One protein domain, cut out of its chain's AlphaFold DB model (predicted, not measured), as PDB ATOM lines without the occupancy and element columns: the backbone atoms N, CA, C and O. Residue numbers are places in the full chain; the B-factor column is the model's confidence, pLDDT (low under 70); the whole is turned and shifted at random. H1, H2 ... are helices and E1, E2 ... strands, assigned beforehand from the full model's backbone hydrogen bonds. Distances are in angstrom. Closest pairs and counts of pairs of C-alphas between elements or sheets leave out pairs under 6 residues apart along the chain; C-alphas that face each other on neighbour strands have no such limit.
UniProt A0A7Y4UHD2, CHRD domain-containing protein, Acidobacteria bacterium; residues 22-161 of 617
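AT A GLANCE: This is residues 22 to 161 of the 617 residues of the protein "CHRD domain-containing protein" of Acidobacteria bacterium (UniProt A0A7Y4UHD2). Two sheets lie face to face as a sandwich, with their strands crossed: a wall of long strands, E1, E2, E3 and E7, and a shorter branched sheet, E4, E5, E6, E8 and E9, covering part of it. The single helix H1 lies across the strands between the two sheets, over E2 and E3 of the long wall and over E4 of the shorter sheet, and the turn of the hairpin E2 and E3 runs past it to one end of the long axis. The printed part has 140 residues, with one named helix and nine named strands in the order E1 E2 E3 E4 E5 E6 E7 H1 E8 E9; of the 78 residues in named elements 69 are in strands, and the class is mostly strand. The first sheet runs E1 - E2 - E3 - E7, all antiparallel; the neighbour pairs of the other are antiparallel too. The whole is compact, with a radius of gyration of the C-alphas of 14.7 A, yet elongated in outline, spanning 50 by 27 by 22 A.

HOW THE PARTS SIT: E1, residues 22 to 31, and E2, residues 47 to 57, form a hairpin, with N 25 and O 53 2.8 A apart. E2 and E3, residues 63 to 75, form the next, with N 52 and O 69 2.8 A apart; E1 E2 E3 is a meander, each strand the antiparallel neighbour of the one before. E4, residues 80 to 89, bends by 54 degrees at residue 83. On one side of it are E5, residues 98 to 101, and E6, residues 107 to 109; N 87 and O 100, and N 82 and O 107, are each 2.8 A apart. E7, residues 113 to 119, is the edge strand beside E3, with N 70 and O 118 2.7 A apart. H1, residues 125 to 133, is on the first sheet at a height of 8.8 A, over E3 and only just over E2, where 3 of its C-alphas fall; the closest C-alphas of H1 and E3, Ala 125 and Ser 65, are 4.8 A apart. Every O i to N i+4 pair of H1 is within hydrogen-bond range. E8, residues 138 to 144, is on the other side of E4, with N 88 and O 139 2.8 A apart, and forms a hairpin with E9, residues 152 to 155, where N 140 and O 154 are 2.9 A apart. The strands of the two sheets stand at 45 degrees.

IN THESE COORDINATES: E1 begins at C-alpha 22, (-4.589, -59.293, 41.742), and is 27.4 A long; E2 is 32.1 A, E3 35.3 A and E4 25.9 A. E9 ends at C-alpha 155, (-9.478, -37.499, 51.245).

THE WHOLE: The two farthest C-alphas, those of Ser 60 and Ala 78, are 50.3 A apart. The printed part has no cut; the link E1 to E2, 15 residues, is long. Mean pLDDT of the printed part is 83.5, with 17 residues under 70, among them 58 to 61 and 71 to 74.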
ATOM      1  N   ALA A  22      -4.185 -60.668  41.974       55.66
ATOM      2  CA  ALA A  22      -4.589 -59.293  41.742       55.66
ATOM      3  C   ALA A  22      -5.977 -59.082  42.372       55.66
ATOM      4  O   ALA A  22      -6.959 -59.656  41.902       55.66
ATOM      5  N   GLU A  23      -6.060 -58.307  43.452       71.88
ATOM      6  CA  GLU A  23      -7.324 -57.769  43.974       71.88
ATOM      7  C   GLU A  23      -7.558 -56.368  43.403       71.88
ATOM      8  O   GLU A  23      -6.608 -55.626  43.145       71.88
ATOM      9  N   THR A  24      -8.822 -56.001  43.210       68.88
ATOM     10  CA  THR A  24      -9.201 -54.652  42.790       68.88
ATOM     11  C   THR A  24      -9.927 -53.970  43.935       68.88
ATOM     12  O   THR A  24     -10.963 -54.445  44.399       68.88
ATOM     13  N   VAL A  25      -9.376 -52.847  44.376       80.44
ATOM     14  CA  VAL A  25      -9.918 -52.005  45.439       80.44
ATOM     15  C   VAL A  25     -10.243 -50.645  44.844       80.44
ATOM     16  O   VAL A  25      -9.448 -50.112  44.077       80.44
ATOM     17  N   THR A  26     -11.388 -50.057  45.171       75.94
ATOM     18  CA  THR A  26     -11.784 -48.749  44.639       75.94
ATOM     19  C   THR A  26     -12.020 -47.716  45.734       75.94
ATOM     20  O   THR A  26     -12.432 -48.044  46.846       75.94
ATOM     21  N   ALA A  27     -11.761 -46.450  45.407       77.81
ATOM     22  CA  ALA A  27     -12.171 -45.279  46.174       77.81
ATOM     23  C   ALA A  27     -12.949 -44.345  45.248       77.81
ATOM     24  O   ALA A  27     -12.420 -43.901  44.234       77.81
ATOM     25  N   LEU A  28     -14.193 -44.036  45.592       73.44
ATOM     26  CA  LEU A  28     -15.014 -43.086  44.851       73.44
ATOM     27  C   LEU A  28     -15.171 -41.832  45.699       73.44
ATOM     28  O   LEU A  28     -15.881 -41.847  46.701       73.44
ATOM     29  N   VAL A  29     -14.456 -40.774  45.325       73.62
ATOM     30  CA  VAL A  29     -14.315 -39.565  46.141       73.62
ATOM     31  C   VAL A  29     -14.704 -38.330  45.333       73.62
ATOM     32  O   VAL A  29     -14.202 -38.142  44.221       73.62
ATOM     33  N   PRO A  30     -15.605 -37.474  45.832       70.75
ATOM     34  CA  PRO A  30     -15.856 -36.203  45.170       70.75
ATOM     35  C   PRO A  30     -14.692 -35.232  45.416       70.75
ATOM     36  O   PRO A  30     -14.076 -35.263  46.475       70.75
ATOM     37  N   LEU A  31     -14.351 -34.408  44.428       79.12
ATOM     38  CA  LEU A  31     -13.242 -33.451  44.464       79.12
ATOM     39  C   LEU A  31     -13.770 -32.052  44.801       79.12
ATOM     40  O   LEU A  31     -14.755 -31.615  44.207       79.12
ATOM     41  N   SER A  32     -13.101 -31.335  45.707       80.12
ATOM     42  CA  SER A  32     -13.506 -29.979  46.096       80.12
ATOM     43  C   SER A  32     -12.319 -29.051  46.341       80.12
ATOM     44  O   SER A  32     -11.311 -29.435  46.928       80.12
ATOM     45  N   SER A  33     -12.468 -27.797  45.923       88.31
ATOM     46  CA  SER A  33     -11.530 -26.696  46.171       88.31
ATOM     47  C   SER A  33     -11.542 -26.241  47.634       88.31
ATOM     48  O   SER A  33     -10.543 -25.732  48.141       88.31
ATOM     49  N   ALA A  34     -12.651 -26.476  48.344       79.69
ATOM     50  CA  ALA A  34     -12.781 -26.191  49.772       79.69
ATOM     51  C   ALA A  34     -11.946 -27.144  50.642       79.69
ATOM     52  O   ALA A  34     -11.627 -26.817  51.782       79.69
ATOM     53  N   ASN A  35     -11.577 -28.304  50.098       83.19
ATOM     54  CA  ASN A  35     -10.730 -29.276  50.777       83.19
ATOM     55  C   ASN A  35      -9.233 -28.977  50.620       83.19
ATOM     56  O   ASN A  35      -8.421 -29.666  51.239       83.19
ATOM     57  N   GLU A  36      -8.849 -28.008  49.780       92.00
ATOM     58  CA  GLU A  36      -7.456 -27.575  49.666       92.00
ATOM     59  C   GLU A  36      -6.937 -27.008  50.989       92.00
ATOM     60  O   GLU A  36      -7.697 -26.613  51.874       92.00
ATOM     61  N   VAL A  37      -5.614 -26.981  51.138       86.88
ATOM     62  CA  VAL A  37      -4.957 -26.460  52.340       86.88
ATOM     63  C   VAL A  37      -3.977 -25.356  51.923       86.88
ATOM     64  O   VAL A  37      -2.891 -25.680  51.439       86.88
ATOM     65  N   PRO A  38      -4.321 -24.066  52.117       91.75
ATOM     66  CA  PRO A  38      -5.606 -23.560  52.621       91.75
ATOM     67  C   PRO A  38      -6.759 -23.706  51.599       91.75
ATOM     68  O   PRO A  38      -6.489 -23.800  50.401       91.75
ATOM     69  N   PRO A  39      -8.034 -23.675  52.044       84.81
ATOM     70  CA  PRO A  39      -9.189 -23.758  51.149       84.81
ATOM     71  C   PRO A  39      -9.207 -22.642  50.104       84.81
ATOM     72  O   PRO A  39      -8.981 -21.473  50.429       84.81
ATOM     73  N   ILE A  40      -9.542 -22.977  48.858       89.06
ATOM     74  CA  ILE A  40      -9.671 -21.989  47.783       89.06
ATOM     75  C   ILE A  40     -11.105 -21.463  47.752       89.06
ATOM     76  O   ILE A  40     -12.052 -22.174  47.414       89.06
ATOM     77  N   VAL A  41     -11.270 -20.179  48.063       86.31
ATOM     78  CA  VAL A  41     -12.569 -19.496  48.024       86.31
ATOM     79  C   VAL A  41     -12.875 -19.024  46.600       86.31
ATOM     80  O   VAL A  41     -12.036 -18.415  45.944       86.31
ATOM     81  N   GLY A  42     -14.096 -19.274  46.119       82.19
ATOM     82  CA  GLY A  42     -14.586 -18.764  44.829       82.19
ATOM     83  C   GLY A  42     -14.307 -19.653  43.610       82.19
ATOM     84  O   GLY A  42     -14.873 -19.405  42.547       82.19
ATOM     85  N   LEU A  43     -13.515 -20.724  43.747       86.94
ATOM     86  CA  LEU A  43     -13.365 -21.744  42.705       86.94
ATOM     87  C   LEU A  43     -14.486 -22.785  42.823       86.94
ATOM     88  O   LEU A  43     -14.406 -23.685  43.654       86.94
ATOM     89  N   ASN A  44     -15.524 -22.687  41.990       76.56
ATOM     90  CA  ASN A  44     -16.587 -23.693  41.912       76.56
ATOM     91  C   ASN A  44     -16.324 -24.659  40.748       76.56
ATOM     92  O   ASN A  44     -16.523 -24.296  39.586       76.56
ATOM     93  N   ALA A  45     -15.867 -25.872  41.061       74.88
ATOM     94  CA  ALA A  45     -15.651 -26.924  40.076       74.88
ATOM     95  C   ALA A  45     -16.072 -28.302  40.622       74.88
ATOM     96  O   ALA A  45     -15.213 -29.085  41.031       74.88
ATOM     97  N   PRO A  46     -17.387 -28.598  40.690       59.03
ATOM     98  CA  PRO A  46     -17.878 -29.852  41.247       59.03
ATOM     99  C   PRO A  46     -17.450 -31.034  40.383       59.03
ATOM    100  O   PRO A  46     -17.452 -30.964  39.151       59.03
ATOM    101  N   GLY A  47     -17.127 -32.148  41.022       55.50
ATOM    102  CA  GLY A  47     -16.736 -33.345  40.307       55.50
ATOM    103  C   GLY A  47     -16.332 -34.484  41.209       55.50
ATOM    104  O   GLY A  47     -16.348 -34.377  42.430       55.50
ATOM    105  N   THR A  48     -15.987 -35.599  40.589       65.19
ATOM    106  CA  THR A  48     -15.691 -36.849  41.265       65.19
ATOM    107  C   THR A  48     -14.483 -37.522  40.653       65.19
ATOM    108  O   THR A  48     -14.147 -37.299  39.492       65.19
ATOM    109  N   THR A  49     -13.806 -38.333  41.456       72.12
ATOM    110  CA  THR A  49     -12.775 -39.250  40.989       72.12
ATOM    111  C   THR A  49     -13.080 -40.647  41.499       72.12
ATOM    112  O   THR A  49     -13.192 -40.861  42.705       72.12
ATOM    113  N   LEU A  50     -13.192 -41.604  40.581       69.62
ATOM    114  CA  LEU A  50     -13.067 -43.020  40.898       69.62
ATOM    115  C   LEU A  50     -11.593 -43.398  40.776       69.62
ATOM    116  O   LEU A  50     -10.996 -43.256  39.712       69.62
ATOM    117  N   ILE A  51     -11.004 -43.882  41.859       78.06
ATOM    118  CA  ILE A  51      -9.643 -44.404  41.885       78.06
ATOM    119  C   ILE A  51      -9.732 -45.914  42.009       78.06
ATOM    120  O   ILE A  51     -10.403 -46.422  42.905       78.06
ATOM    121  N   THR A  52      -9.054 -46.627  41.120       72.50
ATOM    122  CA  THR A  52      -8.975 -48.087  41.139       72.50
ATOM    123  C   THR A  52      -7.547 -48.506  41.443       72.50
ATOM    124  O   THR A  52      -6.624 -48.151  40.716       72.50
ATOM    125  N   PHE A  53      -7.369 -49.273  42.508       82.50
ATOM    126  CA  PHE A  53      -6.118 -49.884  42.919       82.50
ATOM    127  C   PHE A  53      -6.161 -51.364  42.543       82.50
ATOM    128  O   PHE A  53      -6.927 -52.133  43.120       82.50
ATOM    129  N   THR A  54      -5.341 -51.779  41.586       76.50
ATOM    130  CA  THR A  54      -5.043 -53.197  41.375       76.50
ATOM    131  C   THR A  54      -3.876 -53.552  42.275       76.50
ATOM    132  O   THR A  54      -2.821 -52.935  42.178       76.50
ATOM    133  N   VAL A  55      -4.043 -54.521  43.162       81.50
ATOM    134  CA  VAL A  55      -3.052 -54.875  44.176       81.50
ATOM    135  C   VAL A  55      -2.679 -56.333  43.980       81.50
ATOM    136  O   VAL A  55      -3.519 -57.217  44.092       81.50
ATOM    137  N   ASN A  56      -1.412 -56.596  43.698       76.25
ATOM    138  CA  ASN A  56      -0.890 -57.950  43.621       76.25
ATOM    139  C   ASN A  56      -0.333 -58.344  44.985       76.25
ATOM    140  O   ASN A  56       0.468 -57.602  45.558       76.25
ATOM    141  N   ARG A  57      -0.727 -59.514  45.491       73.50
ATOM    142  CA  ARG A  57      -0.202 -60.080  46.740       73.50
ATOM    143  C   ARG A  57       0.472 -61.428  46.520       73.50
ATOM    144  O   ARG A  57       0.123 -62.152  45.587       73.50
ATOM    145  N   ASP A  58       1.426 -61.765  47.383       65.19
ATOM    146  CA  ASP A  58       1.993 -63.113  47.461       65.19
ATOM    147  C   ASP A  58       1.127 -64.066  48.310       65.19
ATOM    148  O   ASP A  58       0.071 -63.699  48.834       65.19
ATOM    149  N   GLY A  59       1.578 -65.316  48.455       55.88
ATOM    150  CA  GLY A  59       0.881 -66.339  49.240       55.88
ATOM    151  C   GLY A  59       0.780 -66.046  50.744       55.88
ATOM    152  O   GLY A  59      -0.047 -66.665  51.409       55.88
ATOM    153  N   SER A  60       1.571 -65.105  51.275       60.06
ATOM    154  CA  SER A  60       1.486 -64.637  52.665       60.06
ATOM    155  C   SER A  60       0.496 -63.480  52.850       60.06
ATOM    156  O   SER A  60       0.144 -63.142  53.977       60.06
ATOM    157  N   GLY A  61       0.014 -62.895  51.746       65.00
ATOM    158  CA  GLY A  61      -0.859 -61.724  51.744       65.00
ATOM    159  C   GLY A  61      -0.114 -60.388  51.673       65.00
ATOM    160  O   GLY A  61      -0.763 -59.340  51.687       65.00
ATOM    161  N   ALA A  62       1.216 -60.388  51.553       73.06
ATOM    162  CA  ALA A  62       1.996 -59.163  51.398       73.06
ATOM    163  C   ALA A  62       1.818 -58.570  49.992       73.06
ATOM    164  O   ALA A  62       1.801 -59.309  49.008       73.06
ATOM    165  N   VAL A  63       1.695 -57.241  49.883       82.38
ATOM    166  CA  VAL A  63       1.627 -56.546  48.583       82.38
ATOM    167  C   VAL A  63       2.979 -56.630  47.884       82.38
ATOM    168  O   VAL A  63       3.991 -56.199  48.430       82.38
ATOM    169  N   THR A  64       2.992 -57.143  46.656       81.31
ATOM    170  CA  THR A  64       4.199 -57.308  45.833       81.31
ATOM    171  C   THR A  64       4.292 -56.278  44.714       81.31
ATOM    172  O   THR A  64       5.386 -55.860  44.348       81.31
ATOM    173  N   SER A  65       3.159 -55.854  44.158       79.69
ATOM    174  CA  SER A  65       3.076 -54.831  43.109       79.69
ATOM    175  C   SER A  65       1.633 -54.350  42.956       79.69
ATOM    176  O   SER A  65       0.743 -54.806  43.672       79.69
ATOM    177  N   GLY A  66       1.381 -53.432  42.027       83.12
ATOM    178  CA  GLY A  66       0.028 -53.002  41.720       83.12
ATOM    179  C   GLY A  66      -0.038 -51.963  40.613       83.12
ATOM    180  O   GLY A  66       0.983 -51.573  40.049       83.12
ATOM    181  N   ALA A  67      -1.250 -51.500  40.338       78.44
ATOM    182  CA  ALA A  67      -1.543 -50.388  39.450       78.44
ATOM    183  C   ALA A  67      -2.541 -49.447  40.132       78.44
ATOM    184  O   ALA A  67      -3.352 -49.878  40.949       78.44
ATOM    185  N   VAL A  68      -2.486 -48.164  39.786       83.06
ATOM    186  CA  VAL A  68      -3.463 -47.168  40.232       83.06
ATOM    187  C   VAL A  68      -4.020 -46.494  38.993       83.06
ATOM    188  O   VAL A  68      -3.250 -45.995  38.178       83.06
ATOM    189  N   ASN A  69      -5.335 -46.491  38.842       82.12
ATOM    190  CA  ASN A  69      -6.043 -45.804  37.772       82.12
ATOM    191  C   ASN A  69      -6.934 -44.714  38.368       82.12
ATOM    192  O   ASN A  69      -7.560 -44.918  39.405       82.12
ATOM    193  N   PHE A  70      -6.989 -43.574  37.700       70.88
ATOM    194  CA  PHE A  70      -7.802 -42.426  38.044       70.88
ATOM    195  C   PHE A  70      -8.827 -42.198  36.945       70.88
ATOM    196  O   PHE A  70      -8.449 -41.986  35.795       70.88
ATOM    197  N   GLN A  71     -10.103 -42.146  37.305       65.69
ATOM    198  CA  GLN A  71     -11.179 -41.707  36.428       65.69
ATOM    199  C   GLN A  71     -11.803 -40.452  37.018       65.69
ATOM    200  O   GLN A  71     -12.538 -40.524  38.001       65.69
ATOM    201  N   VAL A  72     -11.482 -39.299  36.440       69.31
ATOM    202  CA  VAL A  72     -11.922 -37.984  36.915       69.31
ATOM    203  C   VAL A  72     -13.068 -37.490  36.050       69.31
ATOM    204  O   VAL A  72     -12.988 -37.555  34.824       69.31
ATOM    205  N   ASN A  73     -14.100 -36.942  36.682       63.81
ATOM    206  CA  ASN A  73     -15.171 -36.200  36.032       63.81
ATOM    207  C   ASN A  73     -15.459 -34.927  36.833       63.81
ATOM    208  O   ASN A  73     -16.075 -34.987  37.892       63.81
ATOM    209  N   VAL A  74     -14.994 -33.779  36.345       68.62
ATOM    210  CA  VAL A  74     -15.096 -32.483  37.027       68.62
ATOM    211  C   VAL A  74     -15.592 -31.415  36.063       68.62
ATOM    212  O   VAL A  74     -15.240 -31.411  34.886       68.62
ATOM    213  N   ARG A  75     -16.395 -30.475  36.564       80.31
ATOM    214  CA  ARG A  75     -16.968 -29.375  35.788       80.31
ATOM    215  C   ARG A  75     -16.513 -28.020  36.323       80.31
ATOM    216  O   ARG A  75     -17.077 -27.528  37.286       80.31
ATOM    217  N   PHE A  76     -15.572 -27.370  35.653       85.25
ATOM    218  CA  PHE A  76     -15.239 -25.959  35.854       85.25
ATOM    219  C   PHE A  76     -16.241 -25.047  35.127       85.25
ATOM    220  O   PHE A  76     -16.844 -25.428  34.119       85.25
ATOM    221  N   ALA A  77     -16.422 -23.825  35.633       83.06
ATOM    222  CA  ALA A  77     -17.365 -22.850  35.073       83.06
ATOM    223  C   ALA A  77     -16.962 -22.320  33.682       83.06
ATOM    224  O   ALA A  77     -17.819 -21.911  32.901       83.06
ATOM    225  N   ALA A  78     -15.666 -22.336  33.374       89.88
ATOM    226  CA  ALA A  78     -15.093 -21.873  32.117       89.88
ATOM    227  C   ALA A  78     -13.929 -22.783  31.704       89.88
ATOM    228  O   ALA A  78     -13.640 -23.775  32.378       89.88
ATOM    229  N   SER A  79     -13.265 -22.433  30.601       93.94
ATOM    230  CA  SER A  79     -12.044 -23.109  30.164       93.94
ATOM    231  C   SER A  79     -11.042 -23.239  31.311       93.94
ATOM    232  O   SER A  79     -10.778 -22.268  32.020       93.94
ATOM    233  N   VAL A  80     -10.461 -24.424  31.463       96.12
ATOM    234  CA  VAL A  80      -9.466 -24.722  32.498       96.12
ATOM    235  C   VAL A  80      -8.295 -25.479  31.894       96.12
ATOM    236  O   VAL A  80      -8.485 -26.307  31.006       96.12
ATOM    237  N   THR A  81      -7.092 -25.230  32.398       97.69
ATOM    238  CA  THR A  81      -5.898 -25.991  32.037       97.69
ATOM    239  C   THR A  81      -5.430 -26.786  33.248       97.69
ATOM    240  O   THR A  81      -5.024 -26.214  34.256       97.69
ATOM    241  N   VAL A  82      -5.540 -28.110  33.163       97.00
ATOM    242  CA  VAL A  82      -5.149 -29.055  34.214       97.00
ATOM    243  C   VAL A  82      -3.685 -29.427  34.009       97.00
ATOM    244  O   VAL A  82      -3.289 -29.786  32.905       97.00
ATOM    245  N   THR A  83      -2.883 -29.336  35.064       96.69
ATOM    246  CA  THR A  83      -1.421 -29.519  35.021       96.69
ATOM    247  C   THR A  83      -0.946 -30.766  35.753       96.69
ATOM    248  O   THR A  83       0.219 -31.131  35.636       96.69
ATOM    249  N   GLY A  84      -1.825 -31.434  36.501       95.75
ATOM    250  CA  GLY A  84      -1.466 -32.667  37.187       95.75
ATOM    251  C   GLY A  84      -2.615 -33.292  37.965       95.75
ATOM    252  O   GLY A  84      -3.591 -32.628  38.310       95.75
ATOM    253  N   LEU A  85      -2.478 -34.581  38.254       95.25
ATOM    254  CA  LEU A  85      -3.395 -35.353  39.089       95.25
ATOM    255  C   LEU A  85      -2.589 -36.381  39.887       95.25
ATOM    256  O   LEU A  85      -1.834 -37.170  39.310       95.25
ATOM    257  N   HIS A  86      -2.735 -36.357  41.207       96.81
ATOM    258  CA  HIS A  86      -1.846 -37.073  42.116       96.81
ATOM    259  C   HIS A  86      -2.609 -37.651  43.301       96.81
ATOM    260  O   HIS A  86      -3.639 -37.117  43.697       96.81
ATOM    261  N   ILE A  87      -2.053 -38.692  43.916       97.44
ATOM    262  CA  ILE A  87      -2.350 -39.053  45.304       97.44
ATOM    263  C   ILE A  87      -1.165 -38.626  46.154       97.44
ATOM    264  O   ILE A  87      -0.011 -38.891  45.804       97.44
ATOM    265  N   HIS A  88      -1.470 -38.014  47.284       97.44
ATOM    266  CA  HIS A  88      -0.526 -37.599  48.304       97.44
ATOM    267  C   HIS A  88      -0.724 -38.411  49.584       97.44
ATOM    268  O   HIS A  88      -1.837 -38.845  49.887       97.44
ATOM    269  N   GLU A  89       0.350 -38.581  50.350       96.88
ATOM    270  CA  GLU A  89       0.321 -39.184  51.689       96.88
ATOM    271  C   GLU A  89       0.283 -38.067  52.740       96.88
ATOM    272  O   GLU A  89       1.302 -37.469  53.074       96.88
ATOM    273  N   GLY A  90      -0.913 -37.747  53.228       92.62
ATOM    274  CA  GLY A  90      -1.167 -36.748  54.259       92.62
ATOM    275  C   GLY A  90      -2.591 -36.860  54.809       92.62
ATOM    276  O   GLY A  90      -3.544 -37.102  54.066       92.62
ATOM    277  N   ALA A  91      -2.745 -36.679  56.122       85.19
ATOM    278  CA  ALA A  91      -4.050 -36.686  56.779       85.19
ATOM    279  C   ALA A  91      -4.923 -35.489  56.346       85.19
ATOM    280  O   ALA A  91      -4.437 -34.511  55.765       85.19
ATOM    281  N   ALA A  92      -6.221 -35.554  56.657       80.56
ATOM    282  CA  ALA A  92      -7.141 -34.444  56.426       80.56
ATOM    283  C   ALA A  92      -6.622 -33.152  57.090       80.56
ATOM    284  O   ALA A  92      -6.198 -33.165  58.244       80.56
ATOM    285  N   GLY A  93      -6.622 -32.046  56.343       83.19
ATOM    286  CA  GLY A  93      -6.112 -30.751  56.811       83.19
ATOM    287  C   GLY A  93      -4.587 -30.575  56.754       83.19
ATOM    288  O   GLY A  93      -4.108 -29.475  57.009       83.19
ATOM    289  N   ALA A  94      -3.819 -31.602  56.373       89.25
ATOM    290  CA  ALA A  94      -2.370 -31.515  56.178       89.25
ATOM    291  C   ALA A  94      -1.984 -31.691  54.700       89.25
ATOM    292  O   ALA A  94      -2.674 -32.379  53.942       89.25
ATOM    293  N   THR A  95      -0.878 -31.078  54.277       92.12
ATOM    294  CA  THR A  95      -0.245 -31.351  52.978       92.12
ATOM    295  C   THR A  95       0.764 -32.491  53.113       92.12
ATOM    296  O   THR A  95       1.318 -32.724  54.187       92.12
ATOM    297  N   GLY A  96       0.988 -33.225  52.025       94.38
ATOM    298  CA  GLY A  96       1.892 -34.371  52.000       94.38
ATOM    299  C   GLY A  96       2.613 -34.532  50.661       94.38
ATOM    300  O   GLY A  96       2.222 -33.902  49.673       94.38
ATOM    301  N   PRO A  97       3.670 -35.360  50.596       96.62
ATOM    302  CA  PRO A  97       4.367 -35.640  49.346       96.62
ATOM    303  C   PRO A  97       3.467 -36.390  48.357       96.62
ATOM    304  O   PRO A  97       2.594 -37.161  48.759       96.62
ATOM    305  N   VAL A  98       3.718 -36.196  47.058       96.44
ATOM    306  CA  VAL A  98       3.134 -37.022  45.991       96.44
ATOM    307  C   VAL A  98       3.658 -38.446  46.134       96.44
ATOM    308  O   VAL A  98       4.867 -38.668  46.163       96.44
ATOM    309  N   VAL A  99       2.745 -39.409  46.163       96.62
ATOM    310  CA  VAL A  99       3.077 -40.833  46.275       96.62
ATOM    311  C   VAL A  99       2.565 -41.671  45.106       96.62
ATOM    312  O   VAL A  99       3.150 -42.712  44.812       96.62
ATOM    313  N   PHE A 100       1.546 -41.191  44.388       95.94
ATOM    314  CA  PHE A 100       1.159 -41.706  43.073       95.94
ATOM    315  C   PHE A 100       0.935 -40.533  42.122       95.94
ATOM    316  O   PHE A 100       0.153 -39.634  42.418       95.94
ATOM    317  N   ASN A 101       1.616 -40.536  40.979       94.38
ATOM    318  CA  ASN A 101       1.515 -39.485  39.970       94.38
ATOM    319  C   ASN A 101       0.867 -40.062  38.710       94.38
ATOM    320  O   ASN A 101       1.391 -41.035  38.178       94.38
ATOM    321  N   SER A 102      -0.234 -39.480  38.232       88.94
ATOM    322  CA  SER A 102      -0.932 -39.905  37.002       88.94
ATOM    323  C   SER A 102      -0.130 -39.710  35.707       88.94
ATOM    324  O   SER A 102      -0.544 -40.186  34.655       88.94
ATOM    325  N   GLY A 103       0.985 -38.974  35.751       88.31
ATOM    326  CA  GLY A 103       1.772 -38.615  34.573       88.31
ATOM    327  C   GLY A 103       1.087 -37.604  33.650       88.31
ATOM    328  O   GLY A 103       1.583 -37.375  32.550       88.31
ATOM    329  N   LEU A 104      -0.038 -37.010  34.072       88.12
ATOM    330  CA  LEU A 104      -0.736 -35.989  33.298       88.12
ATOM    331  C   LEU A 104       0.195 -34.809  33.010       88.12
ATOM    332  O   LEU A 104       0.666 -34.140  33.928       88.12
ATOM    333  N   THR A 105       0.416 -34.541  31.729       85.75
ATOM    334  CA  THR A 105       1.000 -33.289  31.251       85.75
ATOM    335  C   THR A 105      -0.097 -32.251  31.035       85.75
ATOM    336  O   THR A 105      -1.268 -32.602  30.906       85.75
ATOM    337  N   GLU A 106       0.282 -30.976  30.969       92.94
ATOM    338  CA  GLU A 106      -0.648 -29.857  30.814       92.94
ATOM    339  C   GLU A 106      -1.687 -30.081  29.695       92.94
ATOM    340  O   GLU A 106      -1.334 -30.316  28.538       92.94
ATOM    341  N   GLN A 107      -2.976 -30.016  30.046       93.31
ATOM    342  CA  GLN A 107      -4.096 -30.224  29.127       93.31
ATOM    343  C   GLN A 107      -5.211 -29.203  29.374       93.31
ATOM    344  O   GLN A 107      -5.676 -29.022  30.499       93.31
ATOM    345  N   THR A 108      -5.692 -28.571  28.301       95.06
ATOM    346  CA  THR A 108      -6.753 -27.552  28.355       95.06
ATOM    347  C   THR A 108      -8.116 -28.118  27.962       95.06
ATOM    348  O   THR A 108      -8.266 -28.752  26.919       95.06
ATOM    349  N   PHE A 109      -9.131 -27.824  28.771       87.81
ATOM    350  CA  PHE A 109     -10.526 -28.214  28.592       87.81
ATOM    351  C   PHE A 109     -11.376 -26.969  28.338       87.81
ATOM    352  O   PHE A 109     -11.823 -26.304  29.272       87.81
ATOM    353  N   ALA A 110     -11.601 -26.655  27.060       85.81
ATOM    354  CA  ALA A 110     -12.173 -25.383  26.611       85.81
ATOM    355  C   ALA A 110     -13.576 -25.072  27.169       85.81
ATOM    356  O   ALA A 110     -13.925 -23.912  27.371       85.81
ATOM    357  N   ASN A 111     -14.387 -26.096  27.434       75.44
ATOM    358  CA  ASN A 111     -15.751 -25.946  27.949       75.44
ATOM    359  C   ASN A 111     -15.855 -26.158  29.469       75.44
ATOM    360  O   ASN A 111     -16.974 -26.276  29.973       75.44
ATOM    361  N   GLY A 112     -14.723 -26.283  30.170       72.62
ATOM    362  CA  GLY A 112     -14.656 -26.565  31.603       72.62
ATOM    363  C   GLY A 112     -14.998 -28.002  32.007       72.62
ATOM    364  O   GLY A 112     -14.874 -28.335  33.180       72.62
ATOM    365  N   GLN A 113     -15.402 -28.884  31.084       78.94
ATOM    366  CA  GLN A 113     -15.610 -30.302  31.390       78.94
ATOM    367  C   GLN A 113     -14.276 -31.047  31.354       78.94
ATOM    368  O   GLN A 113     -13.704 -31.240  30.286       78.94
ATOM    369  N   VAL A 114     -13.821 -31.519  32.508       71.06
ATOM    370  CA  VAL A 114     -12.631 -32.352  32.656       71.06
ATOM    371  C   VAL A 114     -13.077 -33.796  32.825       71.06
ATOM    372  O   VAL A 114     -13.631 -34.164  33.859       71.06
ATOM    373  N   THR A 115     -12.820 -34.618  31.810       71.00
ATOM    374  CA  THR A 115     -12.974 -36.073  31.889       71.00
ATOM    375  C   THR A 115     -11.623 -36.705  31.595       71.00
ATOM    376  O   THR A 115     -11.100 -36.549  30.493       71.00
ATOM    377  N   LEU A 116     -11.046 -37.392  32.579       64.25
ATOM    378  CA  LEU A 116      -9.725 -38.017  32.478       64.25
ATOM    379  C   LEU A 116      -9.816 -39.487  32.877       64.25
ATOM    380  O   LEU A 116     -10.530 -39.825  33.816       64.25
ATOM    381  N   ASN A 117      -9.064 -40.342  32.191       73.69
ATOM    382  CA  ASN A 117      -8.839 -41.731  32.579       73.69
ATOM    383  C   ASN A 117      -7.342 -42.025  32.437       73.69
ATOM    384  O   ASN A 117      -6.840 -42.128  31.319       73.69
ATOM    385  N   LEU A 118      -6.622 -42.073  33.556       71.00
ATOM    386  CA  LEU A 118      -5.161 -42.068  33.589       71.00
ATOM    387  C   LEU A 118      -4.639 -43.123  34.553       71.00
ATOM    388  O   LEU A 118      -5.223 -43.347  35.607       71.00
ATOM    389  N   ASN A 119      -3.497 -43.723  34.239       70.75
ATOM    390  CA  ASN A 119      -2.806 -44.617  35.162       70.75
ATOM    391  C   ASN A 119      -1.679 -43.873  35.873       70.75
ATOM    392  O   ASN A 119      -1.020 -43.029  35.272       70.75
ATOM    393  N   ALA A 120      -1.418 -44.209  37.134       83.19
ATOM    394  CA  ALA A 120      -0.219 -43.754  37.810       83.19
ATOM    395  C   ALA A 120       1.022 -44.245  37.054       83.19
ATOM    396  O   ALA A 120       1.151 -45.433  36.759       83.19
ATOM    397  N   ALA A 121       1.950 -43.332  36.784       78.50
ATOM    398  CA  ALA A 121       3.187 -43.608  36.072       78.50
ATOM    399  C   ALA A 121       4.086 -44.596  36.829       78.50
ATOM    400  O   ALA A 121       4.830 -45.342  36.202       78.50
ATOM    401  N   GLN A 122       4.031 -44.592  38.166       82.38
ATOM    402  CA  GLN A 122       4.784 -45.485  39.047       82.38
ATOM    403  C   GLN A 122       3.947 -45.856  40.274       82.38
ATOM    404  O   GLN A 122       3.245 -45.011  40.835       82.38
ATOM    405  N   VAL A 123       4.053 -47.114  40.711       86.38
ATOM    406  CA  VAL A 123       3.337 -47.652  41.875       86.38
ATOM    407  C   VAL A 123       4.303 -48.469  42.729       86.38
ATOM    408  O   VAL A 123       4.774 -49.528  42.324       86.38
ATOM    409  N   SER A 124       4.591 -47.978  43.934       91.75
ATOM    410  CA  SER A 124       5.390 -48.698  44.928       91.75
ATOM    411  C   SER A 124       4.502 -49.633  45.747       91.75
ATOM    412  O   SER A 124       3.511 -49.188  46.324       91.75
ATOM    413  N   ALA A 125       4.892 -50.904  45.864       87.69
ATOM    414  CA  ALA A 125       4.206 -51.881  46.710       87.69
ATOM    415  C   ALA A 125       4.143 -51.442  48.184       87.69
ATOM    416  O   ALA A 125       3.108 -51.580  48.830       87.69
ATOM    417  N   ALA A 126       5.220 -50.838  48.701       91.56
ATOM    418  CA  ALA A 126       5.271 -50.342  50.076       91.56
ATOM    419  C   ALA A 126       4.307 -49.167  50.300       91.56
ATOM    420  O   ALA A 126       3.622 -49.110  51.318       91.56
ATOM    421  N   THR A 127       4.234 -48.238  49.345       94.19
ATOM    422  CA  THR A 127       3.274 -47.126  49.394       94.19
ATOM    423  C   THR A 127       1.843 -47.635  49.275       94.19
ATOM    424  O   THR A 127       0.981 -47.223  50.045       94.19
ATOM    425  N   LEU A 128       1.593 -48.562  48.349       91.12
ATOM    426  CA  LEU A 128       0.280 -49.165  48.155       91.12
ATOM    427  C   LEU A 128      -0.180 -49.888  49.427       91.12
ATOM    428  O   LEU A 128      -1.309 -49.695  49.856       91.12
ATOM    429  N   GLN A 129       0.707 -50.620  50.101       89.81
ATOM    430  CA  GLN A 129       0.407 -51.230  51.398       89.81
ATOM    431  C   GLN A 129       0.042 -50.187  52.464       89.81
ATOM    432  O   GLN A 129      -0.952 -50.377  53.160       89.81
ATOM    433  N   ARG A 130       0.795 -49.081  52.591       91.88
ATOM    434  CA  ARG A 130       0.449 -48.008  53.546       91.88
ATOM    435  C   ARG A 130      -0.923 -47.401  53.248       91.88
ATOM    436  O   ARG A 130      -1.702 -47.209  54.178       91.88
ATOM    437  N   LEU A 131      -1.236 -47.179  51.970       93.00
ATOM    438  CA  LEU A 131      -2.544 -46.691  51.531       93.00
ATOM    439  C   LEU A 131      -3.670 -47.655  51.901       93.00
ATOM    440  O   LEU A 131      -4.688 -47.224  52.429       93.00
ATOM    441  N   LEU A 132      -3.490 -48.955  51.671       87.44
ATOM    442  CA  LEU A 132      -4.503 -49.959  52.001       87.44
ATOM    443  C   LEU A 132      -4.705 -50.100  53.518       87.44
ATOM    444  O   LEU A 132      -5.821 -50.349  53.964       87.44
ATOM    445  N   THR A 133      -3.645 -49.930  54.313       84.69
ATOM    446  CA  THR A 133      -3.709 -49.997  55.780       84.69
ATOM    447  C   THR A 133      -4.350 -48.750  56.399       84.69
ATOM    448  O   THR A 133      -5.062 -48.867  57.394       84.69
ATOM    449  N   ASN A 134      -4.102 -47.561  55.843       85.88
ATOM    450  CA  ASN A 134      -4.635 -46.300  56.357       85.88
ATOM    451  C   ASN A 134      -5.063 -45.370  55.210       85.88
ATOM    452  O   ASN A 134      -4.383 -44.372  54.956       85.88
ATOM    453  N   PRO A 135      -6.187 -45.645  54.527       89.25
ATOM    454  CA  PRO A 135      -6.614 -44.823  53.399       89.25
ATOM    455  C   PRO A 135      -6.869 -43.374  53.817       89.25
ATOM    456  O   PRO A 135      -6.483 -42.457  53.097       89.25
ATOM    457  N   ALA A 136      -7.398 -43.151  55.026       84.19
ATOM    458  CA  ALA A 136      -7.674 -41.816  55.552       84.19
ATOM    459  C   ALA A 136      -6.411 -40.952  55.728       84.19
ATOM    460  O   ALA A 136      -6.523 -39.739  55.886       84.19
ATOM    461  N   GLY A 137      -5.214 -41.543  55.664       89.75
ATOM    462  CA  GLY A 137      -3.935 -40.839  55.591       89.75
ATOM    463  C   GLY A 137      -3.533 -40.375  54.187       89.75
ATOM    464  O   GLY A 137      -2.417 -39.896  54.035       89.75
ATOM    465  N   PHE A 138      -4.382 -40.526  53.166       97.00
ATOM    466  CA  PHE A 138      -4.079 -40.185  51.773       97.00
ATOM    467  C   PHE A 138      -5.185 -39.335  51.143       97.00
ATOM    468  O   PHE A 138      -6.362 -39.456  51.486       97.00
ATOM    469  N   TYR A 139      -4.816 -38.504  50.168       95.69
ATOM    470  CA  TYR A 139      -5.764 -37.694  49.401       95.69
ATOM    471  C   TYR A 139      -5.400 -37.633  47.924       95.69
ATOM    472  O   TYR A 139      -4.224 -37.649  47.572       95.69
ATOM    473  N   VAL A 140      -6.405 -37.527  47.059       96.56
ATOM    474  CA  VAL A 140      -6.225 -37.188  45.644       96.56
ATOM    475  C   VAL A 140      -6.280 -35.671  45.468       96.56
ATOM    476  O   VAL A 140      -7.050 -35.001  46.161       96.56
ATOM    477  N   ASN A 141      -5.457 -35.128  44.572       96.94
ATOM    478  CA  ASN A 141      -5.430 -33.706  44.244       96.94
ATOM    479  C   ASN A 141      -5.265 -33.486  42.732       96.94
ATOM    480  O   ASN A 141      -4.426 -34.127  42.089       96.94
ATOM    481  N   LEU A 142      -6.083 -32.597  42.169       96.94
ATOM    482  CA  LEU A 142      -6.029 -32.132  40.787       96.94
ATOM    483  C   LEU A 142      -5.467 -30.712  40.753       96.94
ATOM    484  O   LEU A 142      -5.978 -29.824  41.425       96.94
ATOM    485  N   HIS A 143      -4.465 -30.480  39.913       96.94
ATOM    486  CA  HIS A 143      -3.744 -29.215  39.797       96.94
ATOM    487  C   HIS A 143      -4.112 -28.511  38.496       96.94
ATOM    488  O   HIS A 143      -4.392 -29.156  37.484       96.94
ATOM    489  N   THR A 144      -4.084 -27.182  38.501       97.06
ATOM    490  CA  THR A 144      -4.301 -26.369  37.295       97.06
ATOM    491  C   THR A 144      -3.163 -25.373  37.116       97.06
ATOM    492  O   THR A 144      -2.374 -25.159  38.035       97.06
ATOM    493  N   ASN A 145      -3.073 -24.738  35.951       95.62
ATOM    494  CA  ASN A 145      -2.101 -23.665  35.729       95.62
ATOM    495  C   ASN A 145      -2.358 -22.437  36.629       95.62
ATOM    496  O   ASN A 145      -1.412 -21.758  37.016       95.62
ATOM    497  N   VAL A 146      -3.618 -22.177  36.993       96.00
ATOM    498  CA  VAL A 146      -4.005 -21.107  37.931       96.00
ATOM    499  C   VAL A 146      -3.729 -21.501  39.385       96.00
ATOM    500  O   VAL A 146      -3.299 -20.666  40.176       96.00
ATOM    501  N   TYR A 147      -3.936 -22.772  39.734       95.75
ATOM    502  CA  TYR A 147      -3.732 -23.314  41.080       95.75
ATOM    503  C   TYR A 147      -2.708 -24.463  41.054       95.75
ATOM    504  O   TYR A 147      -3.084 -25.642  41.098       95.75
ATOM    505  N   PRO A 148      -1.404 -24.143  40.955       94.38
ATOM    506  CA  PRO A 148      -0.352 -25.141  40.760       94.38
ATOM    507  C   PRO A 148      -0.099 -26.003  42.003       94.38
ATOM    508  O   PRO A 148       0.373 -27.131  41.884       94.38
ATOM    509  N   THR A 149      -0.440 -25.519  43.199       91.19
ATOM    510  CA  THR A 149      -0.295 -26.270  44.458       91.19
ATOM    511  C   THR A 149      -1.434 -27.259  44.716       91.19
ATOM    512  O   THR A 149      -1.318 -28.073  45.625       91.19
ATOM    513  N   GLY A 150      -2.493 -27.204  43.908       94.31
ATOM    514  CA  GLY A 150      -3.717 -27.984  44.069       94.31
ATOM    515  C   GLY A 150      -4.924 -27.095  43.812       94.31
ATOM    516  O   GLY A 150      -4.962 -25.957  44.274       94.31
ATOM    517  N   ALA A 151      -5.868 -27.581  43.016       95.88
ATOM    518  CA  ALA A 151      -7.101 -26.882  42.669       95.88
ATOM    519  C   ALA A 151      -8.319 -27.568  43.292       95.88
ATOM    520  O   ALA A 151      -9.266 -26.884  43.678       95.88
ATOM    521  N   LEU A 152      -8.314 -28.906  43.341       93.19
ATOM    522  CA  LEU A 152      -9.395 -29.713  43.892       93.19
ATOM    523  C   LEU A 152      -8.835 -30.943  44.611       93.19
ATOM    524  O   LEU A 152      -8.126 -31.748  44.003       93.19
ATOM    525  N   ARG A 153      -9.262 -31.148  45.861       93.88
ATOM    526  CA  ARG A 153      -8.780 -32.207  46.753       93.88
ATOM    527  C   ARG A 153      -9.906 -33.088  47.289       93.88
ATOM    528  O   ARG A 153     -11.024 -32.625  47.524       93.88
ATOM    529  N   ALA A 154      -9.588 -34.358  47.541       87.44
ATOM    530  CA  ALA A 154     -10.456 -35.282  48.270       87.44
ATOM    531  C   ALA A 154      -9.666 -36.289  49.111       87.44
ATOM    532  O   ALA A 154      -8.718 -36.901  48.619       87.44
ATOM    533  N   GLN A 155     -10.080 -36.496  50.362       91.62
ATOM    534  CA  GLN A 155      -9.478 -37.499  51.245       91.62
ATOM    535  C   GLN A 155     -10.004 -38.904  50.910       91.62
ATOM    536  O   GLN A 155     -11.197 -39.080  50.661       91.62
ATOM    537  N   LEU A 156      -9.141 -39.921  50.938       83.88
ATOM    538  CA  LEU A 156      -9.540 -41.309  50.700       83.88
ATOM    539  C   LEU A 156     -10.077 -41.915  52.004       83.88
ATOM    540  O   LEU A 156      -9.326 -42.425  52.818       83.88
ATOM    541  N   THR A 157     -11.376 -41.829  52.271       66.62
ATOM    542  CA  THR A 157     -11.935 -42.267  53.570       66.62
ATOM    543  C   THR A 157     -12.393 -43.722  53.586       66.62
ATOM    544  O   THR A 157     -12.384 -44.355  54.640       66.62
ATOM    545  N   THR A 158     -12.768 -44.279  52.431       64.62
ATOM    546  CA  THR A 158     -13.200 -45.676  52.302       64.62
ATOM    547  C   THR A 158     -12.604 -46.328  51.063       64.62
ATOM    548  O   THR A 158     -12.541 -45.733  49.988       64.62
ATOM    549  N   LEU A 159     -12.169 -47.575  51.236       78.31
ATOM    550  CA  LEU A 159     -11.717 -48.456  50.171       78.31
ATOM    551  C   LEU A 159     -12.677 -49.637  50.090       78.31
ATOM    552  O   LEU A 159     -12.959 -50.269  51.109       78.31
ATOM    553  N   ARG A 160     -13.188 -49.926  48.895       72.25
ATOM    554  CA  ARG A 160     -14.087 -51.059  48.661       72.25
ATOM    555  C   ARG A 160     -13.391 -52.101  47.800       72.25
ATOM    556  O   ARG A 160     -13.023 -51.823  46.666       72.25
ATOM    557  N   GLU A 161     -13.216 -53.301  48.342       79.38
ATOM    558  CA  GLU A 161     -12.849 -54.486  47.568       79.38
ATOM    559  C   GLU A 161     -14.131 -55.235  47.220       79.38
ATOM    560  O   GLU A 161     -14.922 -55.552  48.108       79.38
TER     561      GLU A 161